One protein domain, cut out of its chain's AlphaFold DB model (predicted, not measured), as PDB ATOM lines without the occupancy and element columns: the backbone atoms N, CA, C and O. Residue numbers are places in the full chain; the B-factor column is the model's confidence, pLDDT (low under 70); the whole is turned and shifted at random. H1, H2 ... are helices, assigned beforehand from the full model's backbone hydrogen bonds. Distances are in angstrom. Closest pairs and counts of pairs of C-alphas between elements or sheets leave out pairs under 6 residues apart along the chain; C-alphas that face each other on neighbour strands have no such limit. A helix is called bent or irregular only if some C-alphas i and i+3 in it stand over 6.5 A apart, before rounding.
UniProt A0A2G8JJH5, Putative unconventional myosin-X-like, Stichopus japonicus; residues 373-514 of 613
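What this domain is: This is residues 373 to 514 of the 613 residues of the protein "Putative unconventional myosin-X-like" of Stichopus japonicus (UniProt A0A2G8JJH5). What shape is this? The longest helix, bent H4, bridges two lobes of a loose arch: H1 with H5 and H6, and H3 with arm H4a. How is it built? It has 142 printed residues with helices H1 to H6 in chain order and no named strand, all helix; it is loose, radius of gyration of the C-alphas 19.8 A, spanning 59 by 37 by 24 A.

Where its parts are: Where is H4? Assigned as one helix by its hydrogen bonds, residues 453 to 472, it is bent, C-alphas 460 and 463 being 7.8 A apart, into H4a, 453 to 460, and H4b, 463 to 472. Where are the others? H1 is residues 378 to 393, 22.2 A, starting at C-alpha (131.680, 119.418, 125.136); H2 424 to 427; H3 434 to 443; H5 474 to 489, 22.4 A; H6 496 to 508, 18.2 A, ending at C-alpha (147.131, 121.316, 132.592).

How they stand to each other: What do H4's arms meet? H4a touches H3, closest C-alphas Met 437 and Val 453, 6.2 A, about perpendicular at 86 degrees. H4b is close to H5 but not clearly touching, closest C-alphas Asp 470 and Ile 477, 7.9 A. What does H1 touch? It touches H5, closest C-alphas Ala 386 and Trp 488, 4.6 A, the same way at a steep tilt of 66 degrees. It touches H6, closest C-alphas Cys 391 and Val 496, 4.8 A, opposite ways at a shallow tilt of 28 degrees. And the backbones? Every O i to N i+4 pair is within hydrogen-bond range in H1, H3, H4a, H4b, H5 and H6; H2, too short for one, touches no helix.

The domain as a whole: How large is it? The farthest C-alphas, Thr 435 and Gly 493, are 59.0 A apart. Is it whole and confident? The printed part has no cut; the H1 to H2 link is long, 30 residues, and residues 403 to 470 have pLDDT under 70.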
ATOM      1  N   HIS A 373     142.688 121.618 118.848       87.62
ATOM      2  CA  HIS A 373     143.925 120.999 119.332       87.62
ATOM      3  C   HIS A 373     143.945 120.803 120.858       87.62
ATOM      4  O   HIS A 373     145.000 120.826 121.490       87.62
ATOM      5  N   TYR A 374     142.778 120.566 121.459       90.31
ATOM      6  CA  TYR A 374     142.660 120.198 122.866       90.31
ATOM      7  C   TYR A 374     141.565 119.134 123.064       90.31
ATOM      8  O   TYR A 374     140.390 119.405 122.797       90.31
ATOM      9  N   PRO A 375     141.910 117.922 123.535       89.69
ATOM     10  CA  PRO A 375     140.941 116.852 123.733       89.69
ATOM     11  C   PRO A 375     140.114 117.099 124.997       89.69
ATOM     12  O   PRO A 375     140.592 116.956 126.124       89.69
ATOM     13  N   ALA A 376     138.841 117.443 124.817       87.56
ATOM     14  CA  ALA A 376     137.913 117.660 125.918       87.56
ATOM     15  C   ALA A 376     136.470 117.316 125.544       87.56
ATOM     16  O   ALA A 376     136.074 117.344 124.378       87.56
ATOM     17  N   THR A 377     135.668 117.008 126.565       88.94
ATOM     18  CA  THR A 377     134.219 116.865 126.415       88.94
ATOM     19  C   THR A 377     133.580 118.217 126.113       88.94
ATOM     20  O   THR A 377     134.094 119.264 126.510       88.94
ATOM     21  N   GLU A 378     132.423 118.198 125.457       86.12
ATOM     22  CA  GLU A 378     131.680 119.418 125.136       86.12
ATOM     23  C   GLU A 378     131.354 120.250 126.388       86.12
ATOM     24  O   GLU A 378     131.566 121.459 126.390       86.12
ATOM     25  N   GLU A 379     130.971 119.608 127.497       89.75
ATOM     26  CA  GLU A 379     130.735 120.306 128.767       89.75
ATOM     27  C   GLU A 379     131.990 121.039 129.274       89.75
ATOM     28  O   GLU A 379     131.900 122.179 129.739       89.75
ATOM     29  N   LYS A 380     133.174 120.420 129.148       90.62
ATOM     30  CA  LYS A 380     134.442 121.045 129.544       90.62
ATOM     31  C   LYS A 380     134.793 122.214 128.619       90.62
ATOM     32  O   LYS A 380     135.247 123.243 129.110       90.62
ATOM     33  N   LEU A 381     134.540 122.099 127.314       90.06
ATOM     34  CA  LEU A 381     134.746 123.191 126.353       90.06
ATOM     35  C   LEU A 381     133.824 124.386 126.639       90.06
ATOM     36  O   LEU A 381     134.287 125.523 126.645       90.06
ATOM     37  N   ILE A 382     132.548 124.141 126.954       90.38
ATOM     38  CA  ILE A 382     131.589 125.187 127.348       90.38
ATOM     39  C   ILE A 382     132.040 125.873 128.641       90.38
ATOM     40  O   ILE A 382     131.979 127.098 128.749       90.38
ATOM     41  N   TYR A 383     132.519 125.102 129.619       93.06
ATOM     42  CA  TYR A 383     133.046 125.661 130.861       93.06
ATOM     43  C   TYR A 383     134.288 126.537 130.625       93.06
ATOM     44  O   TYR A 383     134.369 127.641 131.162       93.06
ATOM     45  N   LEU A 384     135.219 126.098 129.772       93.62
ATOM     46  CA  LEU A 384     136.387 126.893 129.382       93.62
ATOM     47  C   LEU A 384     135.979 128.170 128.635       93.62
ATOM     48  O   LEU A 384     136.511 129.238 128.923       93.62
ATOM     49  N   ALA A 385     134.999 128.097 127.736       91.50
ATOM     50  CA  ALA A 385     134.456 129.270 127.054       91.50
ATOM     51  C   ALA A 385     133.837 130.280 128.041       91.50
ATOM     52  O   ALA A 385     134.050 131.483 127.909       91.50
ATOM     53  N   ALA A 386     133.130 129.808 129.073       92.38
ATOM     54  CA  ALA A 386     132.592 130.669 130.125       92.38
ATOM     55  C   ALA A 386     133.699 131.336 130.962       92.38
ATOM     56  O   ALA A 386     133.626 132.534 131.227       92.38
ATOM     57  N   LEU A 387     134.754 130.594 131.322       93.69
ATOM     58  CA  LEU A 387     135.936 131.156 131.989       93.69
ATOM     59  C   LEU A 387     136.633 132.206 131.112       93.69
ATOM     60  O   LEU A 387     137.016 133.259 131.610       93.69
ATOM     61  N   ARG A 388     136.739 131.966 129.798       93.00
ATOM     62  CA  ARG A 388     137.290 132.941 128.848       93.00
ATOM     63  C   ARG A 388     136.475 134.234 128.834       93.00
ATOM     64  O   ARG A 388     137.063 135.314 128.846       93.00
ATOM     65  N   MET A 389     135.145 134.134 128.848       90.75
ATOM     66  CA  MET A 389     134.265 135.304 128.942       90.75
ATOM     67  C   MET A 389     134.481 136.076 130.238       90.75
ATOM     68  O   MET A 389     134.630 137.296 130.183       90.75
ATOM     69  N   GLN A 390     134.594 135.374 131.368       92.62
ATOM     70  CA  GLN A 390     134.916 135.993 132.654       92.62
ATOM     71  C   GLN A 390     136.265 136.729 132.607       92.62
ATOM     72  O   GLN A 390     136.375 137.835 133.123       92.62
ATOM     73  N   CYS A 391     137.281 136.175 131.937       89.94
ATOM     74  CA  CYS A 391     138.573 136.849 131.784       89.94
ATOM     75  C   CYS A 391     138.513 138.098 130.887       89.94
ATOM     76  O   CYS A 391     139.204 139.071 131.168       89.94
ATOM     77  N   ILE A 392     137.737 138.075 129.795       88.12
ATOM     78  CA  ILE A 392     137.678 139.190 128.831       88.12
ATOM     79  C   ILE A 392     136.760 140.313 129.321       88.12
ATOM     80  O   ILE A 392     137.091 141.489 129.173       88.12
ATOM     81  N   LYS A 393     135.580 139.957 129.840       87.69
ATOM     82  CA  LYS A 393     134.501 140.900 130.162       87.69
ATOM     83  C   LYS A 393     134.268 141.103 131.659       87.69
ATOM     84  O   LYS A 393     133.626 142.082 132.024       87.69
ATOM     85  N   GLY A 394     134.792 140.230 132.519       89.62
ATOM     86  CA  GLY A 394     134.459 140.223 133.942       89.62
ATOM     87  C   GLY A 394     133.098 139.578 134.209       89.62
ATOM     88  O   GLY A 394     132.684 138.663 133.494       89.62
ATOM     89  N   ASP A 395     132.414 140.044 135.254       91.38
ATOM     90  CA  ASP A 395     131.092 139.546 135.636       91.38
ATOM     91  C   ASP A 395     130.048 139.821 134.544       91.38
ATOM     92  O   ASP A 395     129.977 140.917 134.001       91.38
ATOM     93  N   TYR A 396     129.197 138.830 134.268       90.69
ATOM     94  CA  TYR A 396     128.083 138.982 133.331       90.69
ATOM     95  C   TYR A 396     127.091 140.067 133.784       90.69
ATOM     96  O   TYR A 396     126.550 139.991 134.894       90.69
ATOM     97  N   GLU A 397     126.751 140.984 132.875       89.38
ATOM     98  CA  GLU A 397     125.665 141.954 133.045       89.38
ATOM     99  C   GLU A 397     124.479 141.677 132.099       89.38
ATOM    100  O   GLU A 397     124.603 141.061 131.037       89.38
ATOM    101  N   GLU A 398     123.269 142.112 132.472       84.50
ATOM    102  CA  GLU A 398     122.098 141.961 131.599       84.50
ATOM    103  C   GLU A 398     122.268 142.772 130.305       84.50
ATOM    104  O   GLU A 398     122.334 143.997 130.328       84.50
ATOM    105  N   GLY A 399     122.307 142.076 129.165       76.75
ATOM    106  CA  GLY A 399     122.556 142.674 127.848       76.75
ATOM    107  C   GLY A 399     123.927 142.329 127.265       76.75
ATOM    108  O   GLY A 399     124.175 142.619 126.092       76.75
ATOM    109  N   ASP A 400     124.792 141.659 128.032       81.88
ATOM    110  CA  ASP A 400     126.028 141.116 127.492       81.88
ATOM    111  C   ASP A 400     125.767 140.043 126.438       81.88
ATOM    112  O   ASP A 400     125.007 139.092 126.632       81.88
ATOM    113  N   TRP A 401     126.458 140.181 125.310       74.12
ATOM    114  CA  TRP A 401     126.384 139.249 124.193       74.12
ATOM    115  C   TRP A 401     127.781 138.797 123.762       74.12
ATOM    116  O   TRP A 401     128.786 139.482 123.993       74.12
ATOM    117  N   ILE A 402     127.833 137.617 123.148       78.25
ATOM    118  CA  ILE A 402     129.042 137.019 122.579       78.25
ATOM    119  C   ILE A 402     129.104 137.403 121.100       78.25
ATOM    120  O   ILE A 402     128.281 136.948 120.310       78.25
ATOM    121  N   ALA A 403     130.060 138.263 120.739       63.38
ATOM    122  CA  ALA A 403     130.133 138.836 119.396       63.38
ATOM    123  C   ALA A 403     130.815 137.953 118.358       63.38
ATOM    124  O   ALA A 403     130.373 137.877 117.214       63.38
ATOM    125  N   GLN A 404     131.879 137.275 118.767       68.69
ATOM    126  CA  GLN A 404     132.686 136.425 117.904       68.69
ATOM    127  C   GLN A 404     132.747 135.042 118.540       68.69
ATOM    128  O   GLN A 404     133.682 134.724 119.266       68.69
ATOM    129  N   PHE A 405     131.724 134.215 118.293       68.06
ATOM    130  CA  PHE A 405     131.625 132.880 118.895       68.06
ATOM    131  C   PHE A 405     132.911 132.064 118.697       68.06
ATOM    132  O   PHE A 405     133.419 131.506 119.661       68.06
ATOM    133  N   TYR A 406     133.497 132.086 117.495       63.38
ATOM    134  CA  TYR A 406     134.733 131.355 117.171       63.38
ATOM    135  C   TYR A 406     136.008 131.881 117.837       63.38
ATOM    136  O   TYR A 406     137.041 131.222 117.753       63.38
ATOM    137  N   GLU A 407     135.962 133.053 118.471       63.31
ATOM    138  CA  GLU A 407     137.062 133.563 119.297       63.31
ATOM    139  C   GLU A 407     136.942 133.109 120.758       63.31
ATOM    140  O   GLU A 407     137.820 133.402 121.560       63.31
ATOM    141  N   ILE A 408     135.855 132.413 121.114       59.25
ATOM    142  CA  ILE A 408     135.522 132.026 122.493       59.25
ATOM    143  C   ILE A 408     135.275 130.518 122.611       59.25
ATOM    144  O   ILE A 408     135.650 129.902 123.608       59.25
ATOM    145  N   SER A 409     134.624 129.917 121.617       63.22
ATOM    146  CA  SER A 409     134.230 128.514 121.608       63.22
ATOM    147  C   SER A 409     134.168 127.959 120.187       63.22
ATOM    148  O   SER A 409     134.120 128.679 119.192       63.22
ATOM    149  N   GLN A 410     134.161 126.638 120.096       67.69
ATOM    150  CA  GLN A 410     134.183 125.899 118.847       67.69
ATOM    151  C   GLN A 410     132.817 125.259 118.558       67.69
ATOM    152  O   GLN A 410     132.104 124.789 119.449       67.69
ATOM    153  N   LEU A 411     132.485 125.150 117.271       56.38
ATOM    154  CA  LEU A 411     131.491 124.201 116.777       56.38
ATOM    155  C   LEU A 411     132.157 122.852 116.465       56.38
ATOM    156  O   LEU A 411     132.924 122.746 115.507       56.38
ATOM    157  N   GLN A 412     131.821 121.805 117.223       53.03
ATOM    158  CA  GLN A 412     132.132 120.425 116.840       53.03
ATOM    159  C   GLN A 412     131.337 120.053 115.582       53.03
ATOM    160  O   GLN A 412     130.170 119.668 115.653       53.03
ATOM    161  N   ARG A 413     131.957 120.198 114.405       51.66
ATOM    162  CA  ARG A 413     131.351 119.844 113.113       51.66
ATOM    163  C   ARG A 413     131.328 118.324 112.947       51.66
ATOM    164  O   ARG A 413     132.120 117.749 112.209       51.66
ATOM    165  N   ASN A 414     130.398 117.668 113.635       35.69
ATOM    166  CA  ASN A 414     130.299 116.207 113.668       35.69
ATOM    167  C   ASN A 414     129.583 115.602 112.442       35.69
ATOM    168  O   ASN A 414     129.423 114.385 112.365       35.69
ATOM    169  N   GLN A 415     129.170 116.410 111.455       35.09
ATOM    170  CA  GLN A 415     128.575 115.922 110.205       35.09
ATOM    171  C   GLN A 415     129.087 116.708 108.988       35.09
ATOM    172  O   GLN A 415     129.134 117.939 109.038       35.09
ATOM    173  N   PRO A 416     129.436 116.036 107.871       37.16
ATOM    174  CA  PRO A 416     129.698 116.727 106.617       37.16
ATOM    175  C   PRO A 416     128.427 117.460 106.176       37.16
ATOM    176  O   PRO A 416     127.355 116.858 106.070       37.16
ATOM    177  N   VAL A 417     128.540 118.765 105.914       41.78
ATOM    178  CA  VAL A 417     127.451 119.549 105.322       41.78
ATOM    179  C   VAL A 417     127.093 118.897 103.986       41.78
ATOM    180  O   VAL A 417     127.919 118.840 103.076       41.78
ATOM    181  N   LYS A 418     125.869 118.365 103.861       39.78
ATOM    182  CA  LYS A 418     125.369 117.868 102.573       39.78
ATOM    183  C   LYS A 418     125.377 119.031 101.581       39.78
ATOM    184  O   LYS A 418     124.770 120.066 101.843       39.78
ATOM    185  N   GLU A 419     126.025 118.829 100.439       40.25
ATOM    186  CA  GLU A 419     126.224 119.800  99.347       40.25
ATOM    187  C   GLU A 419     124.927 120.498  98.886       40.25
ATOM    188  O   GLU A 419     124.959 121.607  98.362       40.25
ATOM    189  N   SER A 420     123.767 119.890  99.158       40.22
ATOM    190  CA  SER A 420     122.424 120.424  98.910       40.22
ATOM    191  C   SER A 420     122.009 121.612  99.792       40.22
ATOM    192  O   SER A 420     120.970 122.209  99.532       40.22
ATOM    193  N   ARG A 421     122.756 121.931 100.861       43.62
ATOM    194  CA  ARG A 421     122.490 123.077 101.757       43.62
ATOM    195  C   ARG A 421     123.280 124.340 101.399       43.62
ATOM    196  O   ARG A 421     123.079 125.366 102.036       43.62
ATOM    197  N   ILE A 422     124.158 124.278 100.398       47.16
ATOM    198  CA  ILE A 422     124.951 125.425  99.944       47.16
ATOM    199  C   ILE A 422     124.126 126.197  98.897       47.16
ATOM    200  O   ILE A 422     123.811 125.617  97.854       47.16
ATOM    201  N   PRO A 423     123.766 127.477  99.118       42.53
ATOM    202  CA  PRO A 423     123.016 128.265  98.139       42.53
ATOM    203  C   PRO A 423     123.756 128.364  96.793       42.53
ATOM    204  O   PRO A 423     124.925 128.751  96.749       42.53
ATOM    205  N   GLU A 424     123.079 128.058  95.678       43.09
ATOM    206  CA  GLU A 424     123.674 128.040  94.323       43.09
ATOM    207  C   GLU A 424     124.284 129.386  93.888       43.09
ATOM    208  O   GLU A 424     125.219 129.410  93.089       43.09
ATOM    209  N   ILE A 425     123.813 130.495  94.464       40.25
ATOM    210  CA  ILE A 425     124.217 131.874  94.143       40.25
ATOM    211  C   ILE A 425     125.690 132.158  94.514       40.25
ATOM    212  O   ILE A 425     126.301 133.070  93.964       40.25
ATOM    213  N   LEU A 426     126.304 131.354  95.392       42.09
ATOM    214  CA  LEU A 426     127.652 131.602  95.927       42.09
ATOM    215  C   LEU A 426     128.772 130.823  95.211       42.09
ATOM    216  O   LEU A 426     129.941 130.951  95.564       42.09
ATOM    217  N   LYS A 427     128.453 130.046  94.163       42.59
ATOM    218  CA  LYS A 427     129.446 129.290  93.369       42.59
ATOM    219  C   LYS A 427     130.232 130.146  92.360       42.59
ATOM    220  O   LYS A 427     131.177 129.645  91.754       42.59
ATOM    221  N   MET A 428     129.878 131.420  92.173       35.84
ATOM    222  CA  MET A 428     130.534 132.331  91.222       35.84
ATOM    223  C   MET A 428     131.638 133.159  91.897       35.84
ATOM    224  O   MET A 428     131.466 134.341  92.177       35.84
ATOM    225  N   GLY A 429     132.792 132.538  92.142       42.12
ATOM    226  CA  GLY A 429     134.046 133.243  92.426       42.12
ATOM    227  C   GLY A 429     134.988 133.135  91.228       42.12
ATOM    228  O   GLY A 429     135.067 132.075  90.612       42.12
ATOM    229  N   ILE A 430     135.693 134.215  90.884       40.66
ATOM    230  CA  ILE A 430     136.710 134.218  89.820       40.66
ATOM    231  C   ILE A 430     137.848 133.278  90.249       40.66
ATOM    232  O   ILE A 430     138.613 133.593  91.162       40.66
ATOM    233  N   GLU A 431     137.922 132.094  89.638       48.00
ATOM    234  CA  GLU A 431     138.969 131.109  89.914       48.00
ATOM    235  C   GLU A 431     140.257 131.475  89.164       48.00
ATOM    236  O   GLU A 431     140.227 131.762  87.969       48.00
ATOM    237  N   LEU A 432     141.397 131.445  89.864       49.88
ATOM    238  CA  LEU A 432     142.710 131.397  89.215       49.88
ATOM    239  C   LEU A 432     142.886 130.020  88.559       49.88
ATOM    240  O   LEU A 432     142.452 129.007  89.123       49.88
ATOM    241  N   ASP A 433     143.527 129.979  87.391       50.22
ATOM    242  CA  ASP A 433     143.720 128.744  86.631       50.22
ATOM    243  C   ASP A 433     144.539 127.708  87.433       50.22
ATOM    244  O   ASP A 433     145.458 128.030  88.194       50.22
ATOM    245  N   VAL A 434     144.212 126.422  87.272       50.50
ATOM    246  CA  VAL A 434     144.851 125.298  87.985       50.50
ATOM    247  C   VAL A 434     146.348 125.217  87.661       50.50
ATOM    248  O   VAL A 434     147.141 124.779  88.499       50.50
ATOM    249  N   THR A 435     146.737 125.656  86.465       52.56
ATOM    250  CA  THR A 435     148.125 125.715  85.993       52.56
ATOM    251  C   THR A 435     148.922 126.781  86.740       52.56
ATOM    252  O   THR A 435     149.994 126.480  87.268       52.56
ATOM    253  N   GLU A 436     148.352 127.981  86.895       53.59
ATOM    254  CA  GLU A 436     148.938 129.049  87.707       53.59
ATOM    255  C   GLU A 436     149.084 128.580  89.155       53.59
ATOM    256  O   GLU A 436     150.174 128.659  89.708       53.59
ATOM    257  N   MET A 437     148.051 127.974  89.754       52.28
ATOM    258  CA  MET A 437     148.111 127.484  91.140       52.28
ATOM    259  C   MET A 437     149.176 126.401  91.386       52.28
ATOM    260  O   MET A 437     149.749 126.350  92.477       52.28
ATOM    261  N   LYS A 438     149.467 125.542  90.402       53.34
ATOM    262  CA  LYS A 438     150.566 124.562  90.493       53.34
ATOM    263  C   LYS A 438     151.931 125.243  90.454       53.34
ATOM    264  O   LYS A 438     152.768 124.954  91.305       53.34
ATOM    265  N   GLN A 439     152.121 126.204  89.548       55.19
ATOM    266  CA  GLN A 439     153.331 127.031  89.520       55.19
ATOM    267  C   GLN A 439     153.474 127.844  90.810       55.19
ATOM    268  O   GLN A 439     154.572 127.990  91.333       55.19
ATOM    269  N   LEU A 440     152.368 128.321  91.384       52.91
ATOM    270  CA  LEU A 440     152.363 129.012  92.668       52.91
ATOM    271  C   LEU A 440     152.847 128.108  93.805       52.91
ATOM    272  O   LEU A 440     153.731 128.516  94.554       52.91
ATOM    273  N   ALA A 441     152.329 126.883  93.911       50.50
ATOM    274  CA  ALA A 441     152.757 125.919  94.927       50.50
ATOM    275  C   ALA A 441     154.254 125.545  94.822       50.50
ATOM    276  O   ALA A 441     154.874 125.228  95.838       50.50
ATOM    277  N   GLU A 442     154.837 125.622  93.618       51.44
ATOM    278  CA  GLU A 442     156.269 125.402  93.360       51.44
ATOM    279  C   GLU A 442     157.140 126.655  93.591       51.44
ATOM    280  O   GLU A 442     158.266 126.539  94.080       51.44
ATOM    281  N   ILE A 443     156.633 127.852  93.264       47.50
ATOM    282  CA  ILE A 443     157.344 129.143  93.366       47.50
ATOM    283  C   ILE A 443     157.334 129.694  94.797       47.50
ATOM    284  O   ILE A 443     158.261 130.406  95.190       47.50
ATOM    285  N   TYR A 444     156.291 129.418  95.582       48.44
ATOM    286  CA  TYR A 444     156.224 129.898  96.956       48.44
ATOM    287  C   TYR A 444     157.231 129.164  97.828       48.44
ATOM    288  O   TYR A 444     157.117 127.965  98.065       48.44
ATOM    289  N   CYS A 445     158.191 129.911  98.363       40.03
ATOM    290  CA  CYS A 445     159.037 129.454  99.447       40.03
ATOM    291  C   CYS A 445     158.480 129.948 100.808       40.03
ATOM    292  O   CYS A 445     157.880 131.019 100.950       40.03
ATOM    293  N   GLY A 446     158.560 129.065 101.809       49.28
ATOM    294  CA  GLY A 446     158.017 129.244 103.162       49.28
ATOM    295  C   GLY A 446     156.521 128.944 103.360       49.28
ATOM    296  O   GLY A 446     156.140 127.788 103.209       49.28
ATOM    297  N   THR A 447     155.681 129.903 103.785       38.09
ATOM    298  CA  THR A 447     154.353 129.632 104.407       38.09
ATOM    299  C   THR A 447     153.342 128.872 103.572       38.09
ATOM    300  O   THR A 447     152.405 128.311 104.117       38.09
ATOM    301  N   LEU A 448     153.458 128.918 102.252       46.69
ATOM    302  CA  LEU A 448     152.571 128.173 101.363       46.69
ATOM    303  C   LEU A 448     153.346 127.137 100.540       46.69
ATOM    304  O   LEU A 448     152.771 126.454  99.698       46.69
ATOM    305  N   ARG A 449     154.649 126.976 100.810       45.31
ATOM    306  CA  ARG A 449     155.477 125.944 100.190       45.31
ATOM    307  C   ARG A 449     154.981 124.583 100.651       45.31
ATOM    308  O   ARG A 449     154.928 124.321 101.853       45.31
ATOM    309  N   GLY A 450     154.599 123.740  99.697       46.09
ATOM    310  CA  GLY A 450     153.996 122.437  99.982       46.09
ATOM    311  C   GLY A 450     152.517 122.493 100.378       46.09
ATOM    312  O   GLY A 450     151.899 121.441 100.508       46.09
ATOM    313  N   LEU A 451     151.896 123.677 100.498       52.75
ATOM    314  CA  LEU A 451     150.440 123.728 100.584       52.75
ATOM    315  C   LEU A 451     149.864 123.265  99.255       52.75
ATOM    316  O   LEU A 451     150.032 123.912  98.221       52.75
ATOM    317  N   GLY A 452     149.190 122.118  99.283       52.72
ATOM    318  CA  GLY A 452     148.483 121.616  98.119       52.72
ATOM    319  C   GLY A 452     147.500 122.663  97.591       52.72
ATOM    320  O   GLY A 452     146.946 123.461  98.349       52.72
ATOM    321  N   VAL A 453     147.231 122.617  96.285       57.81
ATOM    322  CA  VAL A 453     146.288 123.508  95.578       57.81
ATOM    323  C   VAL A 453     144.949 123.660  96.322       57.81
ATOM    324  O   VAL A 453     144.348 124.730  96.321       57.81
ATOM    325  N   LYS A 454     144.504 122.612  97.027       59.03
ATOM    326  CA  LYS A 454     143.296 122.622  97.866       59.03
ATOM    327  C   LYS A 454     143.360 123.637  99.019       59.03
ATOM    328  O   LYS A 454     142.382 124.343  99.243       59.03
ATOM    329  N   THR A 455     144.483 123.746  99.729       60.72
ATOM    330  CA  THR A 455     144.626 124.680 100.859       60.72
ATOM    331  C   THR A 455     144.714 126.127 100.383       60.72
ATOM    332  O   THR A 455     144.124 127.007 101.000       60.72
ATOM    333  N   LEU A 456     145.372 126.371  99.244       63.19
ATOM    334  CA  LEU A 456     145.393 127.692  98.606       63.19
ATOM    335  C   LEU A 456     143.985 128.143  98.189       63.19
ATOM    336  O   LEU A 456     143.596 129.272  98.478       63.19
ATOM    337  N   LYS A 457     143.192 127.241  97.589       65.19
ATOM    338  CA  LYS A 457     141.776 127.502  97.280       65.19
ATOM    339  C   LYS A 457     140.954 127.793  98.536       65.19
ATOM    340  O   LYS A 457     140.109 128.682  98.503       65.19
ATOM    341  N   LYS A 458     141.209 127.071  99.634       67.94
ATOM    342  CA  LYS A 458     140.523 127.292 100.914       67.94
ATOM    343  C   LYS A 458     140.832 128.670 101.491       67.94
ATOM    344  O   LYS A 458     139.904 129.353 101.885       67.94
ATOM    345  N   LEU A 459     142.092 129.109 101.487       67.31
ATOM    346  CA  LEU A 459     142.443 130.464 101.931       67.31
ATOM    347  C   LEU A 459     141.697 131.516 101.101       67.31
ATOM    348  O   LEU A 459     141.016 132.363 101.660       67.31
ATOM    349  N   GLN A 460     141.699 131.387  99.775       67.81
ATOM    350  CA  GLN A 460     141.011 132.336  98.895       67.81
ATOM    351  C   GLN A 460     139.483 132.412  99.122       67.81
ATOM    352  O   GLN A 460     138.894 133.470  98.916       67.81
ATOM    353  N   LYS A 461     138.839 131.308  99.533       67.62
ATOM    354  CA  LYS A 461     137.381 131.214  99.771       67.62
ATOM    355  C   LYS A 461     136.984 131.242 101.256       67.62
ATOM    356  O   LYS A 461     135.799 131.220 101.572       67.62
ATOM    357  N   SER A 462     137.950 131.331 102.169       64.69
ATOM    358  CA  SER A 462     137.744 131.147 103.614       64.69
ATOM    359  C   SER A 462     136.681 132.086 104.197       64.69
ATOM    360  O   SER A 462     135.779 131.636 104.895       64.69
ATOM    361  N   ALA A 463     136.719 133.374 103.845       60.28
ATOM    362  CA  ALA A 463     135.758 134.366 104.331       60.28
ATOM    363  C   ALA A 463     134.315 134.107 103.849       60.28
ATOM    364  O   ALA A 463     133.358 134.288 104.606       60.28
ATOM    365  N   SER A 464     134.143 133.668 102.597       60.78
ATOM    366  CA  SER A 464     132.822 133.309 102.073       60.78
ATOM    367  C   SER A 464     132.313 131.996 102.666       60.78
ATOM    368  O   SER A 464     131.125 131.891 102.961       60.78
ATOM    369  N   ASP A 465     133.203 131.025 102.885       60.91
ATOM    370  CA  ASP A 465     132.848 129.714 103.431       60.91
ATOM    371  C   ASP A 465     132.365 129.817 104.887       60.91
ATOM    372  O   ASP A 465     131.373 129.181 105.239       60.91
ATOM    373  N   ASP A 466     132.991 130.654 105.724       64.25
ATOM    374  CA  ASP A 466     132.554 130.835 107.117       64.25
ATOM    375  C   ASP A 466     131.208 131.561 107.225       64.25
ATOM    376  O   ASP A 466     130.352 131.142 107.997       64.25
ATOM    377  N   THR A 467     130.948 132.561 106.376       65.62
ATOM    378  CA  THR A 467     129.631 133.230 106.333       65.62
ATOM    379  C   THR A 467     128.509 132.236 105.992       65.62
ATOM    380  O   THR A 467     127.397 132.315 106.516       65.62
ATOM    381  N   ILE A 468     128.801 131.264 105.120       66.06
ATOM    382  CA  ILE A 468     127.870 130.183 104.783       66.06
ATOM    383  C   ILE A 468     127.694 129.247 105.981       66.06
ATOM    384  O   ILE A 468     126.562 128.905 106.320       66.06
ATOM    385  N   LEU A 469     128.783 128.845 106.638       64.00
ATOM    386  CA  LEU A 469     128.726 127.966 107.806       64.00
ATOM    387  C   LEU A 469     127.919 128.590 108.949       64.00
ATOM    388  O   LEU A 469     127.069 127.907 109.515       64.00
ATOM    389  N   ASP A 470     128.087 129.881 109.214       69.00
ATOM    390  CA  ASP A 470     127.341 130.597 110.254       69.00
ATOM    391  C   ASP A 470     125.839 130.586 109.988       69.00
ATOM    392  O   ASP A 470     125.048 130.373 110.903       69.00
ATOM    393  N   SER A 471     125.432 130.721 108.721       71.25
ATOM    394  CA  SER A 471     124.019 130.607 108.346       71.25
ATOM    395  C   SER A 471     123.467 129.183 108.501       71.25
ATOM    396  O   SER A 471     122.299 129.006 108.839       71.25
ATOM    397  N   VAL A 472     124.297 128.160 108.273       74.62
ATOM    398  CA  VAL A 472     123.895 126.745 108.347       74.62
ATOM    399  C   VAL A 472     123.806 126.257 109.793       74.62
ATOM    400  O   VAL A 472     122.952 125.423 110.096       74.62
ATOM    401  N   TYR A 473     124.666 126.773 110.672       73.00
ATOM    402  CA  TYR A 473     124.791 126.359 112.071       73.00
ATOM    403  C   TYR A 473     124.251 127.398 113.068       73.00
ATOM    404  O   TYR A 473     124.477 127.255 114.266       73.00
ATOM    405  N   ALA A 474     123.511 128.414 112.609       79.44
ATOM    406  CA  ALA A 474     123.001 129.506 113.444       79.44
ATOM    407  C   ALA A 474     122.253 129.020 114.701       79.44
ATOM    408  O   ALA A 474     122.484 129.534 115.798       79.44
ATOM    409  N   ASP A 475     121.408 127.995 114.561       79.88
ATOM    410  CA  ASP A 475     120.642 127.429 115.677       79.88
ATOM    411  C   ASP A 475     121.550 126.734 116.707       79.88
ATOM    412  O   ASP A 475     121.389 126.923 117.914       79.88
ATOM    413  N   GLU A 476     122.550 125.973 116.246       80.81
ATOM    414  CA  GLU A 476     123.527 125.307 117.119       80.81
ATOM    415  C   GLU A 476     124.419 126.329 117.836       80.81
ATOM    416  O   GLU A 476     124.659 126.203 119.039       80.81
ATOM    417  N   ILE A 477     124.861 127.375 117.128       80.44
ATOM    418  CA  ILE A 477     125.624 128.489 117.705       80.44
ATOM    419  C   ILE A 477     124.798 129.173 118.794       80.44
ATOM    420  O   ILE A 477     125.310 129.415 119.887       80.44
ATOM    421  N   SER A 478     123.519 129.451 118.535       84.00
ATOM    422  CA  SER A 478     122.613 130.088 119.496       84.00
ATOM    423  C   SER A 478     122.402 129.233 120.753       84.00
ATOM    424  O   SER A 478     122.502 129.738 121.879       84.00
ATOM    425  N   SER A 479     122.205 127.919 120.583       87.25
ATOM    426  CA  SER A 479     122.089 126.973 121.702       87.25
ATOM    427  C   SER A 479     123.353 126.970 122.564       87.25
ATOM    428  O   SER A 479     123.286 127.213 123.770       87.25
ATOM    429  N   LYS A 480     124.526 126.793 121.944       85.50
ATOM    430  CA  LYS A 480     125.812 126.766 122.659       85.50
ATOM    431  C   LYS A 480     126.132 128.094 123.331       85.50
ATOM    432  O   LYS A 480     126.606 128.113 124.461       85.50
ATOM    433  N   THR A 481     125.836 129.211 122.671       86.56
ATOM    434  CA  THR A 481     125.994 130.556 123.242       86.56
ATOM    435  C   THR A 481     125.170 130.702 124.519       86.56
ATOM    436  O   THR A 481     125.673 131.200 125.525       86.56
ATOM    437  N   SER A 482     123.932 130.202 124.519       88.88
ATOM    438  CA  SER A 482     123.061 130.230 125.697       88.88
ATOM    439  C   SER A 482     123.619 129.385 126.847       88.88
ATOM    440  O   SER A 482     123.597 129.817 128.001       88.88
ATOM    441  N   GLU A 483     124.170 128.206 126.552       90.81
ATOM    442  CA  GLU A 483     124.820 127.347 127.551       90.81
ATOM    443  C   GLU A 483     126.075 127.995 128.152       90.81
ATOM    444  O   GLU A 483     126.241 127.992 129.375       90.81
ATOM    445  N   ILE A 484     126.915 128.619 127.317       90.31
ATOM    446  CA  ILE A 484     128.100 129.370 127.759       90.31
ATOM    447  C   ILE A 484     127.685 130.519 128.680       90.31
ATOM    448  O   ILE A 484     128.239 130.655 129.767       90.31
ATOM    449  N   VAL A 485     126.678 131.311 128.297       90.75
ATOM    450  CA  VAL A 485     126.171 132.426 129.116       90.75
ATOM    451  C   VAL A 485     125.615 131.926 130.451       90.75
ATOM    452  O   VAL A 485     125.860 132.535 131.491       90.75
ATOM    453  N   ASN A 486     124.902 130.797 130.460       92.25
ATOM    454  CA  ASN A 486     124.393 130.211 131.699       92.25
ATOM    455  C   ASN A 486     125.521 129.782 132.639       92.25
ATOM    456  O   ASN A 486     125.416 130.008 133.843       92.25
ATOM    457  N   LYS A 487     126.610 129.208 132.114       92.88
ATOM    458  CA  LYS A 487     127.799 128.883 132.915       92.88
ATOM    459  C   LYS A 487     128.552 130.145 133.351       92.88
ATOM    460  O   LYS A 487     128.984 130.199 134.495       92.88
ATOM    461  N   TRP A 488     128.648 131.171 132.503       93.31
ATOM    462  CA  TRP A 488     129.308 132.444 132.824       93.31
ATOM    463  C   TRP A 488     128.617 133.170 133.986       93.31
ATOM    464  O   TRP A 488     129.282 133.601 134.922       93.31
ATOM    465  N   LYS A 489     127.278 133.177 134.029       93.12
ATOM    466  CA  LYS A 489     126.503 133.710 135.169       93.12
ATOM    467  C   LYS A 489     126.862 133.073 136.517       93.12
ATOM    468  O   LYS A 489     126.729 133.726 137.549       93.12
ATOM    469  N   LEU A 490     127.293 131.809 136.523       94.38
ATOM    470  CA  LEU A 490     127.690 131.094 137.743       94.38
ATOM    471  C   LEU A 490     129.090 131.486 138.238       94.38
ATOM    472  O   LEU A 490     129.429 131.167 139.372       94.38
ATOM    473  N   LEU A 491     129.889 132.167 137.412       93.56
ATOM    474  CA  LEU A 491     131.247 132.618 137.741       93.56
ATOM    475  C   LEU A 491     131.271 134.007 138.396       93.56
ATOM    476  O   LEU A 491     132.344 134.565 138.605       93.56
ATOM    477  N   ARG A 492     130.104 134.570 138.730       92.25
ATOM    478  CA  ARG A 492     129.989 135.916 139.297       92.25
ATOM    479  C   ARG A 492     130.841 136.084 140.558       92.25
ATOM    480  O   ARG A 492     130.737 135.292 141.494       92.25
ATOM    481  N   GLY A 493     131.613 137.165 140.603       92.00
ATOM    482  CA  GLY A 493     132.530 137.492 141.693       92.00
ATOM    483  C   GLY A 493     133.909 136.843 141.560       92.00
ATOM    484  O   GLY A 493     134.761 137.076 142.415       92.00
ATOM    485  N   MET A 494     134.149 136.052 140.510       94.50
ATOM    486  CA  MET A 494     135.475 135.538 140.178       94.50
ATOM    487  C   MET A 494     136.295 136.638 139.500       94.50
ATOM    488  O   MET A 494     135.915 137.145 138.444       94.50
ATOM    489  N   ILE A 495     137.431 137.001 140.092       93.06
ATOM    490  CA  ILE A 495     138.351 137.969 139.487       93.06
ATOM    491  C   ILE A 495     139.078 137.359 138.280       93.06
ATOM    492  O   ILE A 495     139.139 136.137 138.119       93.06
ATOM    493  N   VAL A 496     139.622 138.218 137.416       89.38
ATOM    494  CA  VAL A 496     140.240 137.819 136.140       89.38
ATOM    495  C   VAL A 496     141.400 136.846 136.361       89.38
ATOM    496  O   VAL A 496     141.515 135.855 135.639       89.38
ATOM    497  N   GLU A 497     142.216 137.088 137.387       89.62
ATOM    498  CA  GLU A 497     143.374 136.272 137.744       89.62
ATOM    499  C   GLU A 497     142.958 134.854 138.165       89.62
ATOM    500  O   GLU A 497     143.513 133.867 137.676       89.62
ATOM    501  N   ASP A 498     141.926 134.743 139.005       92.19
ATOM    502  CA  ASP A 498     141.389 133.459 139.471       92.19
ATOM    503  C   ASP A 498     140.736 132.682 138.321       92.19
ATOM    504  O   ASP A 498     140.900 131.460 138.213       92.19
ATOM    505  N   ALA A 499     140.030 133.379 137.423       92.94
ATOM    506  CA  ALA A 499     139.447 132.782 136.225       92.94
ATOM    507  C   ALA A 499     140.536 132.229 135.295       92.94
ATOM    508  O   ALA A 499     140.448 131.078 134.852       92.94
ATOM    509  N   GLN A 500     141.604 132.997 135.064       91.94
ATOM    510  CA  GLN A 500     142.741 132.583 134.244       91.94
ATOM    511  C   GLN A 500     143.484 131.393 134.868       91.94
ATOM    512  O   GLN A 500     143.847 130.442 134.172       91.94
ATOM    513  N   GLN A 501     143.679 131.395 136.188       92.69
ATOM    514  CA  GLN A 501     144.308 130.280 136.892       92.69
ATOM    515  C   GLN A 501     143.442 129.015 136.850       92.69
ATOM    516  O   GLN A 501     143.949 127.930 136.566       92.69
ATOM    517  N   THR A 502     142.130 129.148 137.045       94.94
ATOM    518  CA  THR A 502     141.172 128.036 136.947       94.94
ATOM    519  C   THR A 502     141.136 127.449 135.534       94.94
ATOM    520  O   THR A 502     141.122 126.223 135.368       94.94
ATOM    521  N   TYR A 503     141.197 128.308 134.512       95.12
ATOM    522  CA  TYR A 503     141.302 127.900 133.113       95.12
ATOM    523  C   TYR A 503     142.556 127.056 132.888       95.12
ATOM    524  O   TYR A 503     142.474 125.907 132.453       95.12
ATOM    525  N   MET A 504     143.721 127.586 133.256       95.06
ATOM    526  CA  MET A 504     144.997 126.909 133.036       95.06
ATOM    527  C   MET A 504     145.136 125.621 133.836       95.06
ATOM    528  O   MET A 504     145.624 124.633 133.298       95.06
ATOM    529  N   ASN A 505     144.655 125.583 135.077       94.00
ATOM    530  CA  ASN A 505     144.617 124.352 135.864       94.00
ATOM    531  C   ASN A 505     143.760 123.280 135.179       94.00
ATOM    532  O   ASN A 505     144.126 122.108 135.174       94.00
ATOM    533  N   SER A 506     142.652 123.679 134.550       93.88
ATOM    534  CA  SER A 506     141.788 122.765 133.796       93.88
ATOM    535  C   SER A 506     142.449 122.245 132.518       93.88
ATOM    536  O   SER A 506     142.211 121.091 132.153       93.88
ATOM    537  N   ILE A 507     143.265 123.067 131.846       93.75
ATOM    538  CA  ILE A 507     144.057 122.675 130.669       93.75
ATOM    539  C   ILE A 507     145.200 121.729 131.063       93.75
ATOM    540  O   ILE A 507     145.346 120.661 130.473       93.75
ATOM    541  N   LYS A 508     145.969 122.080 132.102       92.88
ATOM    542  CA  LYS A 508     147.131 121.316 132.592       92.88
ATOM    543  C   LYS A 508     146.780 119.931 133.150       92.88
ATOM    544  O   LYS A 508     147.669 119.112 133.338       92.88
ATOM    545  N   GLN A 509     145.500 119.642 133.401       92.31
ATOM    546  CA  GLN A 509     145.040 118.284 133.726       92.31
ATOM    547  C   GLN A 509     145.284 117.283 132.592       92.31
ATOM    548  O   GLN A 509     145.321 116.080 132.844       92.31
ATOM    549  N   TRP A 510     145.397 117.751 131.346       92.69
ATOM    550  CA  TRP A 510     145.770 116.888 130.237       92.69
ATOM    551  C   TRP A 510     147.286 116.675 130.230       92.69
ATOM    552  O   TRP A 510     148.056 117.620 130.088       92.69
ATOM    553  N   GLU A 511     147.705 115.414 130.350       90.25
ATOM    554  CA  GLU A 511     149.112 115.002 130.478       90.25
ATOM    555  C   GLU A 511     150.015 115.493 129.332       90.25
ATOM    556  O   GLU A 511     151.204 115.728 129.534       90.25
ATOM    557  N   TYR A 512     149.447 115.698 128.140       91.56
ATOM    558  CA  TYR A 512     150.167 116.129 126.937       91.56
ATOM    559  C   TYR A 512     150.077 117.639 126.693       91.56
ATOM    560  O   TYR A 512     150.430 118.117 125.610       91.56
ATOM    561  N   TYR A 513     149.633 118.414 127.684       92.81
ATOM    562  CA  TYR A 513     149.730 119.866 127.623       92.81
ATOM    563  C   TYR A 513     151.185 120.312 127.382       92.81
ATOM    564  O   TYR A 513     152.136 119.746 127.920       92.81
ATOM    565  N   GLY A 514     151.365 121.323 126.529       90.25
ATOM    566  CA  GLY A 514     152.680 121.774 126.059       90.25
ATOM    567  C   GLY A 514     153.209 121.007 124.840       90.25
ATOM    568  O   GLY A 514     154.259 121.360 124.294       90.25
TER     569      GLY A 514